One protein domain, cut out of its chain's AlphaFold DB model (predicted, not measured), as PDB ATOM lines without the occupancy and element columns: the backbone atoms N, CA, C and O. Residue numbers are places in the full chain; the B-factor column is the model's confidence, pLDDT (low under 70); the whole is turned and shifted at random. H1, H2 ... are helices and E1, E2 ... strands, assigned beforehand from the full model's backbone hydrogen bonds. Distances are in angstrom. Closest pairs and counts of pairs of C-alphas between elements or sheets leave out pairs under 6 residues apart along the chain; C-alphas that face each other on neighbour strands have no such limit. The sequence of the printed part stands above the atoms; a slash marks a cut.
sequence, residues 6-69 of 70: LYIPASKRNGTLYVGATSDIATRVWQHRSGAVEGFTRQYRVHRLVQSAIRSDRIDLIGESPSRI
ATOM      1  N   LEU A   6     -49.960 -98.974  50.001       86.31
ATOM      2  CA  LEU A   6     -48.518 -99.136  49.867       86.31
ATOM      3  C   LEU A   6     -47.960 -97.950  49.090       86.31
ATOM      4  O   LEU A   6     -48.534 -97.546  48.079       86.31
ATOM      5  N   TYR A   7     -46.831 -97.410  49.531       86.88
ATOM      6  CA  TYR A   7     -46.198 -96.270  48.882       86.88
ATOM      7  C   TYR A   7     -44.682 -96.426  48.812       86.88
ATOM      8  O   TYR A   7     -44.048 -96.976  49.715       86.88
ATOM      9  N   ILE A   8     -44.112 -95.919  47.717       88.31
ATOM     10  CA  ILE A   8     -42.690 -96.025  47.397       88.31
ATOM     11  C   ILE A   8     -42.124 -94.626  47.141       88.31
ATOM     12  O   ILE A   8     -42.317 -94.075  46.049       88.31
ATOM     13  N   PRO A   9     -41.456 -94.005  48.128       85.94
ATOM     14  CA  PRO A   9     -40.684 -92.800  47.898       85.94
ATOM     15  C   PRO A   9     -39.211 -93.106  47.589       85.94
ATOM     16  O   PRO A   9     -38.656 -94.131  47.983       85.94
ATOM     17  N   ALA A  10     -38.572 -92.172  46.889       87.50
ATOM     18  CA  ALA A  10     -37.172 -92.213  46.493       87.50
ATOM     19  C   ALA A  10     -36.436 -90.938  46.931       87.50
ATOM     20  O   ALA A  10     -37.020 -89.853  47.016       87.50
ATOM     21  N   SER A  11     -35.134 -91.059  47.182       86.81
ATOM     22  CA  SER A  11     -34.256 -89.904  47.442       86.81
ATOM     23  C   SER A  11     -33.942 -89.117  46.168       86.81
ATOM     24  O   SER A  11     -34.076 -87.895  46.114       86.81
ATOM     25  N   LYS A  12     -33.555 -89.828  45.109       84.81
ATOM     26  CA  LYS A  12     -33.223 -89.301  43.779       84.81
ATOM     27  C   LYS A  12     -33.431 -90.388  42.725       84.81
ATOM     28  O   LYS A  12     -33.673 -91.546  43.062       84.81
ATOM     29  N   ARG A  13     -33.316 -90.027  41.442       82.50
ATOM     30  CA  ARG A  13     -33.291 -91.011  40.346       82.50
ATOM     31  C   ARG A  13     -32.153 -92.010  40.595       82.50
ATOM     32  O   ARG A  13     -31.027 -91.577  40.824       82.50
ATOM     33  N   ASN A  14     -32.466 -93.308  40.570       83.75
ATOM     34  CA  ASN A  14     -31.546 -94.412  40.889       83.75
ATOM     35  C   ASN A  14     -30.902 -94.316  42.290       83.75
ATOM     36  O   ASN A  14     -29.795 -94.800  42.502       83.75
ATOM     37  N   GLY A  15     -31.549 -93.621  43.229       83.88
ATOM     38  CA  GLY A  15     -31.129 -93.563  44.627       83.88
ATOM     39  C   GLY A  15     -31.895 -94.554  45.498       83.88
ATOM     40  O   GLY A  15     -32.645 -95.388  45.006       83.88
ATOM     41  N   THR A  16     -31.745 -94.399  46.811       86.12
ATOM     42  CA  THR A  16     -32.439 -95.210  47.815       86.12
ATOM     43  C   THR A  16     -33.953 -95.157  47.649       86.12
ATOM     44  O   THR A  16     -34.528 -94.060  47.592       86.12
ATOM     45  N   LEU A  17     -34.560 -96.342  47.628       84.81
ATOM     46  CA  LEU A  17     -35.997 -96.552  47.689       84.81
ATOM     47  C   LEU A  17     -36.416 -96.906  49.116       84.81
ATOM     48  O   LEU A  17     -35.644 -97.418  49.924       84.81
ATOM     49  N   TYR A  18     -37.660 -96.600  49.433       82.06
ATOM     50  CA  TYR A  18     -38.295 -96.978  50.683       82.06
ATOM     51  C   TYR A  18     -39.656 -97.576  50.352       82.06
ATOM     52  O   TYR A  18     -40.299 -97.115  49.414       82.06
ATOM     53  N   VAL A  19     -40.102 -98.584  51.094       85.50
ATOM     54  CA  VAL A  19     -41.465 -99.099  50.971       85.50
ATOM     55  C   VAL A  19     -42.139 -98.930  52.317       85.50
ATOM     56  O   VAL A  19     -41.616 -99.348  53.345       85.50
ATOM     57  N   GLY A  20     -43.291 -98.271  52.309       81.56
ATOM     58  CA  GLY A  20     -44.119 -98.109  53.492       81.56
ATOM     59  C   GLY A  20     -45.557 -98.509  53.214       81.56
ATOM     60  O   GLY A  20     -46.024 -98.465  52.074       81.56
ATOM     61  N   ALA A  21     -46.267 -98.863  54.278       84.69
ATOM     62  CA  ALA A  21     -47.710 -99.018  54.281       84.69
ATOM     63  C   ALA A  21     -48.314 -97.964  55.214       84.69
ATOM     64  O   ALA A  21     -47.728 -97.642  56.244       84.69
ATOM     65  N   THR A  22     -49.450 -97.386  54.843       85.94
ATOM     66  CA  THR A  22     -50.192 -96.438  55.685       85.94
ATOM     67  C   THR A  22     -51.651 -96.411  55.259       85.94
ATOM     68  O   THR A  22     -51.966 -96.623  54.092       85.94
ATOM     69  N   SER A  23     -52.556 -96.106  56.182       85.12
ATOM     70  CA  SER A  23     -53.956 -95.803  55.856       85.12
ATOM     71  C   SER A  23     -54.188 -94.322  55.503       85.12
ATOM     72  O   SER A  23     -55.282 -93.942  55.085       85.12
ATOM     73  N   ASP A  24     -53.154 -93.481  55.648       86.19
ATOM     74  CA  ASP A  24     -53.162 -92.045  55.359       86.19
ATOM     75  C   ASP A  24     -51.839 -91.618  54.696       86.19
ATOM     76  O   ASP A  24     -50.842 -91.290  55.351       86.19
ATOM     77  N   ILE A  25     -51.812 -91.672  53.363       85.06
ATOM     78  CA  ILE A  25     -50.616 -91.352  52.572       85.06
ATOM     79  C   ILE A  25     -50.266 -89.863  52.615       85.06
ATOM     80  O   ILE A  25     -49.087 -89.517  52.649       85.06
ATOM     81  N   ALA A  26     -51.265 -88.978  52.660       85.88
ATOM     82  CA  ALA A  26     -51.050 -87.535  52.663       85.88
ATOM     83  C   ALA A  26     -50.285 -87.099  53.918       85.88
ATOM     84  O   ALA A  26     -49.261 -86.414  53.820       85.88
ATOM     85  N   THR A  27     -50.718 -87.584  55.084       86.31
ATOM     86  CA  THR A  27     -50.042 -87.331  56.360       86.31
ATOM     87  C   THR A  27     -48.609 -87.862  56.337       86.31
ATOM     88  O   THR A  27     -47.681 -87.173  56.761       86.31
ATOM     89  N   ARG A  28     -48.393 -89.062  55.778       85.06
ATOM     90  CA  ARG A  28     -47.067 -89.700  55.755       85.06
ATOM     91  C   ARG A  28     -46.093 -89.026  54.795       85.06
ATOM     92  O   ARG A  28     -44.925 -88.844  55.133       85.06
ATOM     93  N   VAL A  29     -46.571 -88.579  53.636       83.69
ATOM     94  CA  VAL A  29     -45.777 -87.769  52.703       83.69
ATOM     95  C   VAL A  29     -45.401 -86.432  53.338       83.69
ATOM     96  O   VAL A  29     -44.246 -86.021  53.233       83.69
ATOM     97  N   TRP A  30     -46.334 -85.764  54.024       87.25
ATOM     98  CA  TRP A  30     -46.043 -84.509  54.718       87.25
ATOM     99  C   TRP A  30     -44.989 -84.690  55.818       87.25
ATOM    100  O   TRP A  30     -44.020 -83.933  55.856       87.25
ATOM    101  N   GLN A  31     -45.113 -85.720  56.659       85.25
ATOM    102  CA  GLN A  31     -44.133 -86.029  57.710       85.25
ATOM    103  C   GLN A  31     -42.735 -86.294  57.142       85.25
ATOM    104  O   GLN A  31     -41.746 -85.776  57.659       85.25
ATOM    105  N   HIS A  32     -42.648 -87.042  56.039       83.25
ATOM    106  CA  HIS A  32     -41.371 -87.303  55.376       83.25
ATOM    107  C   HIS A  32     -40.769 -86.035  54.782       83.25
ATOM    108  O   HIS A  32     -39.578 -85.807  54.948       83.25
ATOM    109  N   ARG A  33     -41.562 -85.194  54.107       80.69
ATOM    110  CA  ARG A  33     -41.075 -83.946  53.487       80.69
ATOM    111  C   ARG A  33     -40.678 -82.883  54.510       80.69
ATOM    112  O   ARG A  33     -39.752 -82.126  54.248       80.69
ATOM    113  N   SER A  34     -41.370 -82.823  55.643       84.25
ATOM    114  CA  SER A  34     -41.062 -81.898  56.742       84.25
ATOM    115  C   SER A  34     -39.919 -82.387  57.636       84.25
ATOM    116  O   SER A  34     -39.397 -81.610  58.427       84.25
ATOM    117  N   GLY A  35     -39.525 -83.662  57.528       77.19
ATOM    118  CA  GLY A  35     -38.565 -84.271  58.449       77.19
ATOM    119  C   GLY A  35     -39.100 -84.386  59.879       77.19
ATOM    120  O   GLY A  35     -38.301 -84.520  60.803       77.19
ATOM    121  N   ALA A  36     -40.426 -84.334  60.062       80.19
ATOM    122  CA  ALA A  36     -41.090 -84.348  61.367       80.19
ATOM    123  C   ALA A  36     -40.922 -85.672  62.129       80.19
ATOM    124  O   ALA A  36     -41.160 -85.726  63.331       80.19
ATOM    125  N   VAL A  37     -40.532 -86.742  61.432       76.38
ATOM    126  CA  VAL A  37     -40.247 -88.050  62.022       76.38
ATOM    127  C   VAL A  37     -38.761 -88.340  61.843       76.38
ATOM    128  O   VAL A  37     -38.246 -88.339  60.720       76.38
ATOM    129  N   GLU A  38     -38.065 -88.584  62.950       72.06
ATOM    130  CA  GLU A  38     -36.689 -89.066  62.899       72.06
ATOM    131  C   GLU A  38     -36.639 -90.494  62.354       72.06
ATOM    132  O   GLU A  38     -37.482 -91.330  62.671       72.06
ATOM    133  N   GLY A  39     -35.647 -90.777  61.510       76.06
ATOM    134  CA  GLY A  39     -35.458 -92.108  60.949       76.06
ATOM    135  C   GLY A  39     -34.910 -92.096  59.529       76.06
ATOM    136  O   GLY A  39     -34.375 -91.098  59.037       76.06
ATOM    137  N   PHE A  40     -35.065 -93.238  58.863       75.75
ATOM    138  CA  PHE A  40     -34.456 -93.544  57.571       75.75
ATOM    139  C   PHE A  40     -34.773 -92.511  56.479       75.75
ATOM    140  O   PHE A  40     -33.883 -92.058  55.760       75.75
ATOM    141  N   THR A  41     -36.031 -92.088  56.366       73.00
ATOM    142  CA  THR A  41     -36.454 -91.146  55.318       73.00
ATOM    143  C   THR A  41     -35.845 -89.758  55.498       73.00
ATOM    144  O   THR A  41     -35.487 -89.129  54.500       73.00
ATOM    145  N   ARG A  42     -35.636 -89.315  56.748       76.06
ATOM    146  CA  ARG A  42     -34.920 -88.074  57.083       76.06
ATOM    147  C   ARG A  42     -33.426 -88.195  56.785       76.06
ATOM    148  O   ARG A  42     -32.862 -87.318  56.137       76.06
ATOM    149  N   GLN A  43     -32.802 -89.300  57.199       79.56
ATOM    150  CA  GLN A  43     -31.365 -89.540  57.017       79.56
ATOM    151  C   GLN A  43     -30.962 -89.597  55.536       79.56
ATOM    152  O   GLN A  43     -29.956 -89.007  55.145       79.56
ATOM    153  N   TYR A  44     -31.761 -90.267  54.703       79.62
ATOM    154  CA  TYR A  44     -31.458 -90.475  53.282       79.62
ATOM    155  C   TYR A  44     -32.209 -89.526  52.342       79.62
ATOM    156  O   TYR A  44     -32.141 -89.683  51.122       79.62
ATOM    157  N   ARG A  45     -32.910 -88.524  52.891       81.50
ATOM    158  CA  ARG A  45     -33.683 -87.517  52.143       81.50
ATOM    159  C   ARG A  45     -34.672 -88.129  51.141       81.50
ATOM    160  O   ARG A  45     -34.806 -87.673  50.004       81.50
ATOM    161  N   VAL A  46     -35.350 -89.198  51.553       82.25
ATOM    162  CA  VAL A  46     -36.299 -89.959  50.727       82.25
ATOM    163  C   VAL A  46     -37.649 -89.235  50.719       82.25
ATOM    164  O   VAL A  46     -38.547 -89.545  51.499       82.25
ATOM    165  N   HIS A  47     -37.774 -88.217  49.863       81.62
ATOM    166  CA  HIS A  47     -38.911 -87.281  49.879       81.62
ATOM    167  C   HIS A  47     -39.778 -87.308  48.618       81.62
ATOM    168  O   HIS A  47     -40.876 -86.747  48.618       81.62
ATOM    169  N   ARG A  48     -39.304 -87.919  47.528       84.62
ATOM    170  CA  ARG A  48     -40.026 -87.933  46.256       84.62
ATOM    171  C   ARG A  48     -40.914 -89.164  46.189       84.62
ATOM    172  O   ARG A  48     -40.400 -90.260  46.024       84.62
ATOM    173  N   LEU A  49     -42.228 -88.989  46.290       86.31
ATOM    174  CA  LEU A  49     -43.170 -90.077  46.037       86.31
ATOM    175  C   LEU A  49     -43.082 -90.497  44.562       86.31
ATOM    176  O   LEU A  49     -43.198 -89.644  43.685       86.31
ATOM    177  N   VAL A  50     -42.842 -91.785  44.308       87.25
ATOM    178  CA  VAL A  50     -42.741 -92.344  42.950       87.25
ATOM    179  C   VAL A  50     -43.996 -93.130  42.593       87.25
ATOM    180  O   VAL A  50     -44.523 -92.952  41.503       87.25
ATOM    181  N   GLN A  51     -44.481 -93.970  43.512       86.00
ATOM    182  CA  GLN A  51     -45.651 -94.820  43.286       86.00
ATOM    183  C   GLN A  51     -46.469 -94.991  44.569       86.00
ATOM    184  O   GLN A  51     -45.911 -95.045  45.668       86.00
ATOM    185  N   SER A  52     -47.786 -95.126  44.419       86.75
ATOM    186  CA  SER A  52     -48.711 -95.514  45.487       86.75
ATOM    187  C   SER A  52     -49.788 -96.454  44.955       86.75
ATOM    188  O   SER A  52     -50.321 -96.212  43.873       86.75
ATOM    189  N   ALA A  53     -50.133 -97.493  45.711       85.94
ATOM    190  CA  ALA A  53     -51.165 -98.460  45.353       85.94
ATOM    191  C   ALA A  53     -52.138 -98.667  46.517       85.94
ATOM    192  O   ALA A  53     -51.722 -98.926  47.650       85.94
ATOM    193  N   ILE A  54     -53.436 -98.549  46.238       84.88
ATOM    194  CA  ILE A  54     -54.504 -98.806  47.208       84.88
ATOM    195  C   ILE A  54     -54.649-100.319  47.402       84.88
ATOM    196  O   ILE A  54     -54.590-101.090  46.441       84.88
ATOM    197  N   ARG A  55     -54.843-100.747  48.648       77.88
ATOM    198  CA  ARG A  55     -55.115-102.135  49.026       77.88
ATOM    199  C   ARG A  55     -56.548-102.250  49.549       77.88
ATOM    200  O   ARG A  55     -57.018-101.375  50.273       77.88
ATOM    201  N   SER A  56     -57.247-103.306  49.135       68.88
ATOM    202  CA  SER A  56     -58.659-103.557  49.485       68.88
ATOM    203  C   SER A  56     -58.790-104.535  50.662       68.88
ATOM    204  O   SER A  56     -59.738-104.498  51.437       68.88
ATOM    205  N   ASP A  57     -57.792-105.396  50.816       68.81
ATOM    206  CA  ASP A  57     -57.619-106.402  51.852       68.81
ATOM    207  C   ASP A  57     -56.913-105.830  53.089       68.81
ATOM    208  O   ASP A  57     -55.969-105.038  53.001       68.81
ATOM    209  N   ARG A  58     -57.388-106.245  54.269       56.75
ATOM    210  CA  ARG A  58     -56.805-105.869  55.556       56.75
ATOM    211  C   ARG A  58     -55.512-106.670  55.750       56.75
ATOM    212  O   ARG A  58     -55.558-107.834  56.128       56.75
ATOM    213  N   ILE A  59     -54.368-106.053  55.468       58.12
ATOM    214  CA  ILE A  59     -53.070-106.559  55.923       58.12
ATOM    215  C   ILE A  59     -52.931-106.122  57.378       58.12
ATOM    216  O   ILE A  59     -52.950-104.921  57.658       58.12
ATOM    217  N   ASP A  60     -52.810-107.078  58.297       53.06
ATOM    218  CA  ASP A  60     -52.382-106.791  59.662       53.06
ATOM    219  C   ASP A  60     -50.947-106.264  59.582       53.06
ATOM    220  O   ASP A  60     -49.983-107.008  59.393       53.06
ATOM    221  N   LEU A  61     -50.819-104.936  59.615       55.47
ATOM    222  CA  LEU A  61     -49.540-104.247  59.613       55.47
ATOM    223  C   LEU A  61     -48.858-104.583  60.940       55.47
ATOM    224  O   LEU A  61     -49.123-103.952  61.961       55.47
ATOM    225  N   ILE A  62     -48.024-105.623  60.939       51.69
ATOM    226  CA  ILE A  62     -47.101-105.951  62.028       51.69
ATOM    227  C   ILE A  62     -46.101-104.801  62.178       51.69
ATOM    228  O   ILE A  62     -44.994-104.810  61.648       51.69
ATOM    229  N   GLY A  63     -46.558-103.769  62.882       47.19
ATOM    230  CA  GLY A  63     -45.883-102.499  63.053       47.19
ATOM    231  C   GLY A  63     -45.922-101.637  61.796       47.19
ATOM    232  O   GLY A  63     -45.749-102.096  60.669       47.19
ATOM    233  N   GLU A  64     -46.046-100.334  62.009       51.91
ATOM    234  CA  GLU A  64     -45.560 -99.280  61.113       51.91
ATOM    235  C   GLU A  64     -44.019 -99.375  60.986       51.91
ATOM    236  O   GLU A  64     -43.291 -98.415  61.234       51.91
ATOM    237  N   SER A  65     -43.497-100.570  60.710       48.34
ATOM    238  CA  SER A  65     -42.083-100.898  60.756       48.34
ATOM    239  C   SER A  65     -41.499-100.694  59.357       48.34
ATOM    240  O   SER A  65     -41.876-101.414  58.432       48.34
ATOM    241  N   PRO A  66     -40.604 -99.708  59.176       53.72
ATOM    242  CA  PRO A  66     -39.995 -99.384  57.892       53.72
ATOM    243  C   PRO A  66     -39.205-100.576  57.334       53.72
ATOM    244  O   PRO A  66     -38.084-100.839  57.771       53.72
ATOM    245  N   SER A  67     -39.742-101.284  56.340       53.81
ATOM    246  CA  SER A  67     -38.977-102.279  55.589       53.81
ATOM    247  C   SER A  67     -38.067-101.561  54.588       53.81
ATOM    248  O   SER A  67     -38.473-101.072  53.533       53.81
ATOM    249  N   ARG A  68     -36.792-101.449  54.967       51.47
ATOM    250  CA  ARG A  68     -35.713-100.925  54.125       51.47
ATOM    251  C   ARG A  68     -35.467-101.891  52.966       51.47
ATOM    252  O   ARG A  68     -35.052-103.020  53.197       51.47
ATOM    253  N   ILE A  69     -35.655-101.425  51.736       53.34
ATOM    254  CA  ILE A  69     -35.196-102.120  50.530       53.34
ATOM    255  C   ILE A  69     -33.996-101.319  50.012       53.34
ATOM    256  O   ILE A  69     -34.125-100.113  49.803       53.34
TER     257      ILE A  69
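AT A GLANCE: This is residues 6 to 69 of the 70 residues of the protein "Putative endonuclease" of Tistlia consotensis USBA 355 (UniProt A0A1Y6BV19). A small, strongly twisted sheet of three antiparallel strands, E3, E1 and E2, has the helix H1 over one face, running along the strands, while the short helix H2 only grazes the sheet. Beyond E2, the three-residue strand E4 meets the sheet only at a point, at the end of a long loop, residues 55 to 66. The printed part has 64 residues with two named helices and four named strands, in the order E1, E2, H1, H2, E3, E4 along the chain; the sheet's order is E3, E1, E2, E4. The class is mixed, helices and strands, and the whole is compact, with a radius of gyration of the C-alphas of 11.4 A and spans of 31 by 23 by 20 A.

HOW THE PARTS SIT: The inner strand E1, residues 6 to 10, is antiparallel to the edge strand E3, residues 48 to 54, at 169 degrees between their directions; N 8 and O 51 are 2.9 A apart, and N 10 and O 48 are 2.8 A apart, both within hydrogen-bond range. E1 forms a hairpin with the inner strand E2, residues 17 to 22, antiparallel at 150 degrees, with N 7 and O 20 within hydrogen-bond range at 2.9 A. E2 and the edge strand E4, residues 67 to 69, meet only at a point, where the C-alphas of Tyr 18 and Arg 68 face each other at 5.8 A. E4 is apart from E1 and from E3. H1, residues 25 to 34, is on the sheet at a height over the sheet of 8.5 A. It lies over E1, and only just not over E2, on which 2 of its 10 C-alphas fall; it runs along the strands, at 22 degrees to E1 on the local plane. The closest C-alphas of H1 and E3 are those of Val 29 and Leu 49, 7.5 A apart. H2, residues 40 to 43, only grazes the sheet with its residues 40 to 41. H1 and H2 are close but not clearly touching, the C-alphas of His 32 and Thr 41 being closest at 6.2 A. In H1 every O i to N i+4 pair is within hydrogen-bond range; H2 is too short for such a pair.

IN THESE COORDINATES: E1 begins at C-alpha 6, (-48.518, -99.136, 49.867), and is 13.7 A long. E2 measures 16.3 A, H1 14.1 A, H2 5.1 A and E3 18.1 A, from first to last C-alpha. H1 begins at C-alpha 25, (-50.616, -91.352, 52.572). E4, 6.3 A long, ends at C-alpha 69, (-35.196, -102.120, 50.530).

THE WHOLE: The two C-alphas farthest apart are those of Arg 13 and Arg 58, 31.7 A. The printed part has no cut. The link from E3 to E4, 12 residues, is long. Mean pLDDT of the printed part is 77.0, and residues 56 to 69 are under 70.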